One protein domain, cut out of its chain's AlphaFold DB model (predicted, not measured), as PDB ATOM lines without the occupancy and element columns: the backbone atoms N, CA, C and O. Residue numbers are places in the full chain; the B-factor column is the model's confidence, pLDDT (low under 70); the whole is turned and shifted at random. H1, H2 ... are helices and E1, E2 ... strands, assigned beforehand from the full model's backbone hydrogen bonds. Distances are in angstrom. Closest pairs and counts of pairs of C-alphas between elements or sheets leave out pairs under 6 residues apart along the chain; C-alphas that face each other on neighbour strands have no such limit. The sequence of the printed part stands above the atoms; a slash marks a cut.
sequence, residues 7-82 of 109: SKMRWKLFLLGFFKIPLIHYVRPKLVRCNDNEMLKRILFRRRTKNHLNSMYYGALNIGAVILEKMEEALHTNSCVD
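Overview. This is residues 7 to 82 of the 109 residues of an uncharacterized protein of Crocinitomicaceae bacterium (UniProt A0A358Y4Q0). A two-stranded hairpin, E1 and E2, has the helix H1 by E1 and the long helix H3 by E2, with short H2 packed on residues 14 to 18 of H1. H3 runs along the longest axis, and the loop of residues 43 to 57 adds to that length beyond the beginning of H3. The printed part has 76 residues, with three named helices and two named strands in the order H1, H2, E1, E2, H3 along the chain; the sheet E1 - E2 is antiparallel, and the class is mixed, helices and strands. It is compact, with a radius of gyration of the C-alphas of 12.7 A, and only just elongated, spanning 40 by 26 by 22 A.

Along the chain. Find C-alpha 30 at (-29.345, -46.839, -34.582); from there E1 runs through residues 30 to 35, 14.9 A, and E2 returns through residues 38 to 42, 13.4 A. Look back to C-alpha 7 at (-31.314, -56.606, -29.963) for H1, residues 7 to 19, 18.2 A; H2 is residues 22 to 27. H3, residues 58 to 77, covers 28.3 A and ends at (-49.292, -56.924, -40.295).

Arrangement. In the hairpin E1 and E2, look for N 32 and O 40 at 2.7 A and N 40 and O 33 at 2.9 A, within hydrogen-bond range. The closest C-alphas of H1 and E1 are Arg 10 and Leu 31, 6.1 A; of E2 and H3, Met 39 and Leu 68, 7.0 A. H1 touches H2 with residues 14 to 18 alone, closest at the C-alphas of Gly 17 and His 25, 4.4 A, at a steep tilt of 56 degrees. H2 and H3 are close but not clearly touching, with the C-alphas of Val 27 and Ala 60 closest at 6.6 A. H1 and H3 are near each other, with 7 pairs of C-alphas within 10 A; H1 and E2 are apart. In H1, H2 and H3 every O i to N i+4 pair is within hydrogen-bond range.

Size, cuts and confidence. The two C-alphas farthest apart, Leu 53 and Asn 78, are 40.3 A apart. The printed part has no cut, and the link from E2 to H3 is long, 15 residues. Residues 74 to 79, of which 74 to 77 belong to H3, stand free. The model's pLDDT is under 70 at residues 36 to 40, 54 to 55 and 71 to 82.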
ATOM      1  N   SER A   7     -32.449 -56.023 -29.246       82.44
ATOM      2  CA  SER A   7     -31.314 -56.606 -29.963       82.44
ATOM      3  C   SER A   7     -31.748 -57.304 -31.250       82.44
ATOM      4  O   SER A   7     -31.096 -57.125 -32.279       82.44
ATOM      5  N   LYS A   8     -32.878 -58.024 -31.235       82.25
ATOM      6  CA  LYS A   8     -33.437 -58.665 -32.437       82.25
ATOM      7  C   LYS A   8     -33.849 -57.620 -33.474       82.25
ATOM      8  O   LYS A   8     -33.540 -57.778 -34.651       82.25
ATOM      9  N   MET A   9     -34.473 -56.524 -33.040       83.19
ATOM     10  CA  MET A   9     -34.885 -55.435 -33.938       83.19
ATOM     11  C   MET A   9     -33.701 -54.707 -34.568       83.19
ATOM     12  O   MET A   9     -33.699 -54.457 -35.771       83.19
ATOM     13  N   ARG A  10     -32.646 -54.433 -33.791       86.56
ATOM     14  CA  ARG A  10     -31.392 -53.878 -34.330       86.56
ATOM     15  C   ARG A  10     -30.780 -54.785 -35.393       86.56
ATOM     16  O   ARG A  10     -30.310 -54.285 -36.411       86.56
ATOM     17  N   TRP A  11     -30.804 -56.097 -35.165       86.19
ATOM     18  CA  TRP A  11     -30.269 -57.075 -36.110       86.19
ATOM     19  C   TRP A  11     -31.091 -57.133 -37.401       86.19
ATOM     20  O   TRP A  11     -30.525 -57.098 -38.490       86.19
ATOM     21  N   LYS A  12     -32.425 -57.114 -37.294       83.62
ATOM     22  CA  LYS A  12     -33.325 -57.018 -38.454       83.62
ATOM     23  C   LYS A  12     -33.112 -55.728 -39.249       83.62
ATOM     24  O   LYS A  12     -33.016 -55.784 -40.469       83.62
ATOM     25  N   LEU A  13     -32.976 -54.586 -38.575       81.81
ATOM     26  CA  LEU A  13     -32.696 -53.300 -39.222       81.81
ATOM     27  C   LEU A  13     -31.347 -53.313 -39.958       81.81
ATOM     28  O   LEU A  13     -31.227 -52.788 -41.065       81.81
ATOM     29  N   PHE A  14     -30.334 -53.937 -39.355       86.19
ATOM     30  CA  PHE A  14     -29.032 -54.117 -39.988       86.19
ATOM     31  C   PHE A  14     -29.119 -55.008 -41.232       86.19
ATOM     32  O   PHE A  14     -28.621 -54.608 -42.283       86.19
ATOM     33  N   LEU A  15     -29.779 -56.167 -41.130       84.12
ATOM     34  CA  LEU A  15     -30.022 -57.073 -42.256       84.12
ATOM     35  C   LEU A  15     -30.743 -56.367 -43.400       84.12
ATOM     36  O   LEU A  15     -30.299 -56.438 -44.542       84.12
ATOM     37  N   LEU A  16     -31.829 -55.661 -43.087       82.62
ATOM     38  CA  LEU A  16     -32.624 -54.936 -44.070       82.62
ATOM     39  C   LEU A  16     -31.759 -53.933 -44.835       82.62
ATOM     40  O   LEU A  16     -31.761 -53.916 -46.064       82.62
ATOM     41  N   GLY A  17     -30.979 -53.126 -44.113       82.75
ATOM     42  CA  GLY A  17     -30.119 -52.146 -44.757       82.75
ATOM     43  C   GLY A  17     -28.981 -52.774 -45.552       82.75
ATOM     44  O   GLY A  17     -28.638 -52.282 -46.621       82.75
ATOM     45  N   PHE A  18     -28.376 -53.842 -45.036       84.25
ATOM     46  CA  PHE A  18     -27.237 -54.470 -45.696       84.25
ATOM     47  C   PHE A  18     -27.646 -55.244 -46.956       84.25
ATOM     48  O   PHE A  18     -26.947 -55.165 -47.959       84.25
ATOM     49  N   PHE A  19     -28.777 -55.955 -46.920       80.25
ATOM     50  CA  PHE A  19     -29.181 -56.859 -47.999       80.25
ATOM     51  C   PHE A  19     -30.214 -56.281 -48.965       80.25
ATOM     52  O   PHE A  19     -30.203 -56.652 -50.134       80.25
ATOM     53  N   LYS A  20     -31.131 -55.422 -48.504       76.25
ATOM     54  CA  LYS A  20     -32.263 -54.964 -49.329       76.25
ATOM     55  C   LYS A  20     -32.194 -53.473 -49.651       76.25
ATOM     56  O   LYS A  20     -32.513 -53.090 -50.769       76.25
ATOM     57  N   ILE A  21     -31.774 -52.628 -48.704       80.50
ATOM     58  CA  ILE A  21     -31.851 -51.165 -48.857       80.50
ATOM     59  C   ILE A  21     -30.501 -50.509 -48.516       80.50
ATOM     60  O   ILE A  21     -30.305 -50.037 -47.387       80.50
ATOM     61  N   PRO A  22     -29.575 -50.405 -49.492       82.00
ATOM     62  CA  PRO A  22     -28.215 -49.894 -49.282       82.00
ATOM     63  C   PRO A  22     -28.161 -48.523 -48.603       82.00
ATOM     64  O   PRO A  22     -27.254 -48.230 -47.822       82.00
ATOM     65  N   LEU A  23     -29.165 -47.683 -48.855       81.50
ATOM     66  CA  LEU A  23     -29.280 -46.345 -48.289       81.50
ATOM     67  C   LEU A  23     -29.449 -46.358 -46.757       81.50
ATOM     68  O   LEU A  23     -28.852 -45.536 -46.058       81.50
ATOM     69  N   ILE A  24     -30.161 -47.348 -46.208       82.94
ATOM     70  CA  ILE A  24     -30.264 -47.562 -44.756       82.94
ATOM     71  C   ILE A  24     -28.896 -47.930 -44.190       82.94
ATOM     72  O   ILE A  24     -28.469 -47.374 -43.174       82.94
ATOM     73  N   HIS A  25     -28.172 -48.834 -44.856       86.81
ATOM     74  CA  HIS A  25     -26.824 -49.202 -44.428       86.81
ATOM     75  C   HIS A  25     -25.840 -48.036 -44.532       86.81
ATOM     76  O   HIS A  25     -24.916 -47.942 -43.727       86.81
ATOM     77  N   TYR A  26     -26.028 -47.130 -45.490       86.06
ATOM     78  CA  TYR A  26     -25.193 -45.946 -45.645       86.06
ATOM     79  C   TYR A  26     -25.398 -44.937 -44.504       86.06
ATOM     80  O   TYR A  26     -24.416 -44.440 -43.938       86.06
ATOM     81  N   VAL A  27     -26.659 -44.678 -44.134       84.56
ATOM     82  CA  VAL A  27     -27.046 -43.744 -43.059       84.56
ATOM     83  C   VAL A  27     -26.801 -44.335 -41.662       84.56
ATOM     84  O   VAL A  27     -26.532 -43.591 -40.717       84.56
ATOM     85  N   ARG A  28     -26.828 -45.670 -41.529       84.94
ATOM     86  CA  ARG A  28     -26.662 -46.421 -40.267       84.94
ATOM     87  C   ARG A  28     -27.519 -45.864 -39.117       84.94
ATOM     88  O   ARG A  28     -26.965 -45.473 -38.081       84.94
ATOM     89  N   PRO A  29     -28.856 -45.818 -39.262       84.94
ATOM     90  CA  PRO A  29     -29.729 -45.464 -38.152       84.94
ATOM     91  C   PRO A  29     -29.560 -46.483 -37.016       84.94
ATOM     92  O   PRO A  29     -29.509 -47.692 -37.238       84.94
ATOM     93  N   LYS A  30     -29.456 -45.998 -35.778       83.38
ATOM     94  CA  LYS A  30     -29.345 -46.839 -34.582       83.38
ATOM     95  C   LYS A  30     -30.665 -46.819 -33.825       83.38
ATOM     96  O   LYS A  30     -31.080 -45.760 -33.366       83.38
ATOM     97  N   LEU A  31     -31.286 -47.981 -33.639       83.88
ATOM     98  CA  LEU A  31     -32.480 -48.113 -32.803       83.88
ATOM     99  C   LEU A  31     -32.092 -47.949 -31.324       83.88
ATOM    100  O   LEU A  31     -31.262 -48.703 -30.807       83.88
ATOM    101  N   VAL A  32     -32.632 -46.935 -30.656       82.31
ATOM    102  CA  VAL A  32     -32.336 -46.581 -29.260       82.31
ATOM    103  C   VAL A  32     -33.330 -47.248 -28.316       82.31
ATOM    104  O   VAL A  32     -32.881 -47.892 -27.371       82.31
ATOM    105  N   ARG A  33     -34.634 -47.150 -28.604       74.44
ATOM    106  CA  ARG A  33     -35.723 -47.783 -27.839       74.44
ATOM    107  C   ARG A  33     -36.746 -48.421 -28.773       74.44
ATOM    108  O   ARG A  33     -36.858 -48.005 -29.921       74.44
ATOM    109  N   CYS A  34     -37.421 -49.451 -28.280       73.19
ATOM    110  CA  CYS A  34     -38.444 -50.196 -29.000       73.19
ATOM    111  C   CYS A  34     -39.356 -50.833 -27.954       73.19
ATOM    112  O   CYS A  34     -39.032 -51.903 -27.442       73.19
ATOM    113  N   ASN A  35     -40.425 -50.123 -27.608       70.94
ATOM    114  CA  ASN A  35     -41.446 -50.544 -26.655       70.94
ATOM    115  C   ASN A  35     -42.814 -50.501 -27.351       70.94
ATOM    116  O   ASN A  35     -42.925 -49.923 -28.428       70.94
ATOM    117  N   ASP A  36     -43.853 -51.029 -26.705       65.06
ATOM    118  CA  ASP A  36     -45.213 -51.100 -27.269       65.06
ATOM    119  C   ASP A  36     -45.818 -49.730 -27.642       65.06
ATOM    120  O   ASP A  36     -46.716 -49.672 -28.471       65.06
ATOM    121  N   ASN A  37     -45.314 -48.634 -27.060       62.84
ATOM    122  CA  ASN A  37     -45.821 -47.276 -27.296       62.84
ATOM    123  C   ASN A  37     -44.911 -46.410 -28.178       62.84
ATOM    124  O   ASN A  37     -45.358 -45.387 -28.687       62.84
ATOM    125  N   GLU A  38     -43.620 -46.739 -28.288       66.25
ATOM    126  CA  GLU A  38     -42.675 -45.909 -29.036       66.25
ATOM    127  C   GLU A  38     -41.446 -46.689 -29.515       66.25
ATOM    128  O   GLU A  38     -40.807 -47.452 -28.779       66.25
ATOM    129  N   MET A  39     -41.037 -46.409 -30.753       68.25
ATOM    130  CA  MET A  39     -39.732 -46.799 -31.269       68.25
ATOM    131  C   MET A  39     -38.873 -45.546 -31.510       68.25
ATOM    132  O   MET A  39     -39.155 -44.714 -32.367       68.25
ATOM    133  N   LEU A  40     -37.769 -45.403 -30.773       68.62
ATOM    134  CA  LEU A  40     -36.847 -44.269 -30.912       68.62
ATOM    135  C   LEU A  40     -35.610 -44.678 -31.700       68.62
ATOM    136  O   LEU A  40     -34.950 -45.670 -31.379       68.62
ATOM    137  N   LYS A  41     -35.214 -43.858 -32.673       72.81
ATOM    138  CA  LYS A  41     -33.987 -44.043 -33.461       72.81
ATOM    139  C   LYS A  41     -33.078 -42.828 -33.367       72.81
ATOM    140  O   LYS A  41     -33.516 -41.699 -33.186       72.81
ATOM    141  N   ARG A  42     -31.790 -43.074 -33.564       81.00
ATOM    142  CA  ARG A  42     -30.750 -42.056 -33.642       81.00
ATOM    143  C   ARG A  42     -29.992 -42.217 -34.946       81.00
ATOM    144  O   ARG A  42     -29.343 -43.241 -35.156       81.00
ATOM    145  N   ILE A  43     -30.018 -41.190 -35.787       82.38
ATOM    146  CA  ILE A  43     -29.118 -41.085 -36.935       82.38
ATOM    147  C   ILE A  43     -27.909 -40.269 -36.502       82.38
ATOM    148  O   ILE A  43     -28.035 -39.202 -35.907       82.38
ATOM    149  N   LEU A  44     -26.718 -40.799 -36.762       77.25
ATOM    150  CA  LEU A  44     -25.491 -40.100 -36.414       77.25
ATOM    151  C   LEU A  44     -25.245 -38.965 -37.402       77.25
ATOM    152  O   LEU A  44     -25.309 -39.160 -38.616       77.25
ATOM    153  N   PHE A  45     -24.889 -37.799 -36.875       77.69
ATOM    154  CA  PHE A  45     -24.501 -36.644 -37.667       77.69
ATOM    155  C   PHE A  45     -23.045 -36.779 -38.135       77.69
ATOM    156  O   PHE A  45     -22.099 -36.424 -37.434       77.69
ATOM    157  N   ARG A  46     -22.851 -37.373 -39.313       79.94
ATOM    158  CA  ARG A  46     -21.540 -37.684 -39.906       79.94
ATOM    159  C   ARG A  46     -21.392 -36.961 -41.237       79.94
ATOM    160  O   ARG A  46     -22.378 -36.521 -41.806       79.94
ATOM    161  N   ARG A  47     -20.177 -36.938 -41.801       79.94
ATOM    162  CA  ARG A  47     -19.914 -36.407 -43.157       79.94
ATOM    163  C   ARG A  47     -20.932 -36.896 -44.203       79.94
ATOM    164  O   ARG A  47     -21.307 -36.147 -45.083       79.94
ATOM    165  N   ARG A  48     -21.395 -38.143 -44.069       80.69
ATOM    166  CA  ARG A  48     -22.353 -38.803 -44.973       80.69
ATOM    167  C   ARG A  48     -23.801 -38.316 -44.844       80.69
ATOM    168  O   ARG A  48     -24.564 -38.460 -45.785       80.69
ATOM    169  N   THR A  49     -24.178 -37.798 -43.678       80.00
ATOM    170  CA  THR A  49     -25.534 -37.325 -43.350       80.00
ATOM    171  C   THR A  49     -25.579 -35.805 -43.175       80.00
ATOM    172  O   THR A  49     -26.631 -35.263 -42.851       80.00
ATOM    173  N   LYS A  50     -24.448 -35.122 -43.399       76.75
ATOM    174  CA  LYS A  50     -24.261 -33.669 -43.390       76.75
ATOM    175  C   LYS A  50     -24.448 -33.097 -44.786       76.75
ATOM    176  O   LYS A  50     -23.864 -33.627 -45.723       76.75
ATOM    177  N   ASN A  51     -25.184 -32.002 -44.895       75.88
ATOM    178  CA  ASN A  51     -25.303 -31.202 -46.105       75.88
ATOM    179  C   ASN A  51     -24.221 -30.104 -46.168       75.88
ATOM    180  O   ASN A  51     -23.436 -29.922 -45.234       75.88
ATOM    181  N   HIS A  52     -24.201 -29.363 -47.277       73.81
ATOM    182  CA  HIS A  52     -23.278 -28.250 -47.533       73.81
ATOM    183  C   HIS A  52     -23.420 -27.082 -46.536       73.81
ATOM    184  O   HIS A  52     -22.497 -26.292 -46.383       73.81
ATOM    185  N   LEU A  53     -24.539 -27.008 -45.809       72.94
ATOM    186  CA  LEU A  53     -24.800 -26.032 -44.746       72.94
ATOM    187  C   LEU A  53     -24.400 -26.556 -43.358       72.94
ATOM    188  O   LEU A  53     -24.861 -26.033 -42.346       72.94
ATOM    189  N   ASN A  54     -23.606 -27.632 -43.284       69.25
ATOM    190  CA  ASN A  54     -23.252 -28.303 -42.030       69.25
ATOM    191  C   ASN A  54     -24.476 -28.636 -41.163       69.25
ATOM    192  O   ASN A  54     -24.412 -28.587 -39.937       69.25
ATOM    193  N   SER A  55     -25.582 -28.994 -41.806       69.81
ATOM    194  CA  SER A  55     -26.840 -29.418 -41.192       69.81
ATOM    195  C   SER A  55     -27.201 -30.824 -41.674       69.81
ATOM    196  O   SER A  55     -26.555 -31.360 -42.574       69.81
ATOM    197  N   MET A  56     -28.172 -31.493 -41.053       70.81
ATOM    198  CA  MET A  56     -28.526 -32.857 -41.466       70.81
ATOM    199  C   MET A  56     -29.241 -32.841 -42.825       70.81
ATOM    200  O   MET A  56     -30.106 -32.003 -43.067       70.81
ATOM    201  N   TYR A  57     -28.882 -33.761 -43.725       78.81
ATOM    202  CA  TYR A  57     -29.611 -33.961 -44.978       78.81
ATOM    203  C   TYR A  57     -31.064 -34.346 -44.683       78.81
ATOM    204  O   TYR A  57     -31.308 -35.312 -43.958       78.81
ATOM    205  N   TYR A  58     -32.015 -33.649 -45.305       71.62
ATOM    206  CA  TYR A  58     -33.447 -33.927 -45.151       71.62
ATOM    207  C   TYR A  58     -33.799 -35.373 -45.534       71.62
ATOM    208  O   TYR A  58     -34.479 -36.070 -44.787       71.62
ATOM    209  N   GLY A  59     -33.205 -35.882 -46.620       72.88
ATOM    210  CA  GLY A  59     -33.350 -37.285 -47.016       72.88
ATOM    211  C   GLY A  59     -32.895 -38.272 -45.935       72.88
ATOM    212  O   GLY A  59     -33.573 -39.265 -45.700       72.88
ATOM    213  N   ALA A  60     -31.806 -37.985 -45.207       73.50
ATOM    214  CA  ALA A  60     -31.347 -38.836 -44.103       73.50
ATOM    215  C   ALA A  60     -32.368 -38.883 -42.954       73.50
ATOM    216  O   ALA A  60     -32.608 -39.953 -42.396       73.50
ATOM    217  N   LEU A  61     -32.987 -37.743 -42.644       72.56
ATOM    218  CA  LEU A  61     -34.074 -37.620 -41.670       72.56
ATOM    219  C   LEU A  61     -35.297 -38.447 -42.084       72.56
ATOM    220  O   LEU A  61     -35.764 -39.271 -41.291       72.56
ATOM    221  N   ASN A  62     -35.735 -38.300 -43.337       76.06
ATOM    222  CA  ASN A  62     -36.862 -39.048 -43.890       76.06
ATOM    223  C   ASN A  62     -36.609 -40.548 -43.855       76.06
ATOM    224  O   ASN A  62     -37.430 -41.270 -43.315       76.06
ATOM    225  N   ILE A  63     -35.449 -41.024 -44.317       75.31
ATOM    226  CA  ILE A  63     -35.081 -42.450 -44.255       75.31
ATOM    227  C   ILE A  63     -35.242 -42.986 -42.834       75.31
ATOM    228  O   ILE A  63     -35.804 -44.056 -42.632       75.31
ATOM    229  N   GLY A  64     -34.785 -42.226 -41.835       72.00
ATOM    230  CA  GLY A  64     -35.054 -42.552 -40.444       72.00
ATOM    231  C   GLY A  64     -36.547 -42.733 -40.197       72.00
ATOM    232  O   GLY A  64     -36.939 -43.797 -39.716       72.00
ATOM    233  N   ALA A  65     -37.345 -41.690 -40.456       72.44
ATOM    234  CA  ALA A  65     -38.807 -41.662 -40.309       72.44
ATOM    235  C   ALA A  65     -39.467 -42.902 -40.927       72.44
ATOM    236  O   ALA A  65     -39.989 -43.719 -40.169       72.44
ATOM    237  N   VAL A  66     -39.275 -43.097 -42.233       74.06
ATOM    238  CA  VAL A  66     -39.894 -44.151 -43.050       74.06
ATOM    239  C   VAL A  66     -39.670 -45.538 -42.460       74.06
ATOM    240  O   VAL A  66     -40.608 -46.300 -42.265       74.06
ATOM    241  N   ILE A  67     -38.416 -45.896 -42.165       73.12
ATOM    242  CA  ILE A  67     -38.088 -47.272 -41.766       73.12
ATOM    243  C   ILE A  67     -38.765 -47.640 -40.452       73.12
ATOM    244  O   ILE A  67     -39.108 -48.793 -40.235       73.12
ATOM    245  N   LEU A  68     -38.909 -46.670 -39.555       70.31
ATOM    246  CA  LEU A  68     -39.496 -46.901 -38.247       70.31
ATOM    247  C   LEU A  68     -40.970 -47.266 -38.370       70.31
ATOM    248  O   LEU A  68     -41.374 -48.303 -37.863       70.31
ATOM    249  N   GLU A  69     -41.707 -46.437 -39.102       72.19
ATOM    250  CA  GLU A  69     -43.121 -46.630 -39.394       72.19
ATOM    251  C   GLU A  69     -43.339 -47.967 -40.106       72.19
ATOM    252  O   GLU A  69     -44.150 -48.779 -39.680       72.19
ATOM    253  N   LYS A  70     -42.512 -48.277 -41.114       72.44
ATOM    254  CA  LYS A  70     -42.583 -49.565 -41.816       72.44
ATOM    255  C   LYS A  70     -42.233 -50.759 -40.935       72.44
ATOM    256  O   LYS A  70     -42.805 -51.825 -41.114       72.44
ATOM    257  N   MET A  71     -41.278 -50.628 -40.016       69.62
ATOM    258  CA  MET A  71     -40.942 -51.709 -39.085       69.62
ATOM    259  C   MET A  71     -42.065 -51.943 -38.074       69.62
ATOM    260  O   MET A  71     -42.315 -53.092 -37.732       69.62
ATOM    261  N   GLU A  72     -42.724 -50.886 -37.610       69.19
ATOM    262  CA  GLU A  72     -43.891 -50.969 -36.731       69.19
ATOM    263  C   GLU A  72     -45.080 -51.610 -37.460       69.19
ATOM    264  O   GLU A  72     -45.639 -52.599 -36.990       69.19
ATOM    265  N   GLU A  73     -45.373 -51.160 -38.679       67.62
ATOM    266  CA  GLU A  73     -46.421 -51.736 -39.519       67.62
ATOM    267  C   GLU A  73     -46.126 -53.199 -39.880       67.62
ATOM    268  O   GLU A  73     -46.970 -54.068 -39.691       67.62
ATOM    269  N   ALA A  74     -44.898 -53.534 -40.287       67.00
ATOM    270  CA  ALA A  74     -44.512 -54.917 -40.578       67.00
ATOM    271  C   ALA A  74     -44.573 -55.831 -39.340       67.00
ATOM    272  O   ALA A  74     -44.783 -57.038 -39.481       67.00
ATOM    273  N   LEU A  75     -44.395 -55.291 -38.127       66.88
ATOM    274  CA  LEU A  75     -44.603 -56.039 -36.882       66.88
ATOM    275  C   LEU A  75     -46.088 -56.311 -36.610       66.88
ATOM    276  O   LEU A  75     -46.407 -57.378 -36.085       66.88
ATOM    277  N   HIS A  76     -46.977 -55.381 -36.970       65.19
ATOM    278  CA  HIS A  76     -48.425 -55.525 -36.812       65.19
ATOM    279  C   HIS A  76     -49.054 -56.429 -37.878       65.19
ATOM    280  O   HIS A  76     -49.852 -57.307 -37.550       65.19
ATOM    281  N   THR A  77     -48.672 -56.252 -39.141       61.47
ATOM    282  CA  THR A  77     -49.292 -56.924 -40.295       61.47
ATOM    283  C   THR A  77     -48.574 -58.224 -40.674       61.47
ATOM    284  O   THR A  77     -49.086 -59.016 -41.464       61.47
ATOM    285  N   ASN A  78     -47.380 -58.471 -40.117       59.00
ATOM    286  CA  ASN A  78     -46.540 -59.650 -40.377       59.00
ATOM    287  C   ASN A  78     -46.268 -59.895 -41.882       59.00
ATOM    288  O   ASN A  78     -46.080 -61.032 -42.315       59.00
ATOM    289  N   SER A  79     -46.279 -58.828 -42.685       45.56
ATOM    290  CA  SER A  79     -46.208 -58.847 -44.153       45.56
ATOM    291  C   SER A  79     -45.375 -57.671 -44.686       45.56
ATOM    292  O   SER A  79     -45.014 -56.761 -43.939       45.56
ATOM    293  N   CYS A  80     -44.975 -57.743 -45.961       44.59
ATOM    294  CA  CYS A  80     -44.161 -56.720 -46.623       44.59
ATOM    295  C   CYS A  80     -45.010 -55.476 -46.915       44.59
ATOM    296  O   CYS A  80     -46.158 -55.609 -47.328       44.59
ATOM    297  N   VAL A  81     -44.448 -54.286 -46.698       50.84
ATOM    298  CA  VAL A  81     -45.186 -53.020 -46.750       50.84
ATOM    299  C   VAL A  81     -44.496 -52.052 -47.711       50.84
ATOM    300  O   VAL A  81     -43.354 -51.656 -47.469       50.84
ATOM    301  N   ASP A  82     -45.203 -51.649 -48.764       42.22
ATOM    302  CA  ASP A  82     -44.791 -50.583 -49.685       42.22
ATOM    303  C   ASP A  82     -45.279 -49.220 -49.181       42.22
ATOM    304  O   ASP A  82     -46.272 -49.154 -48.455       42.22
TER     305      ASP A  82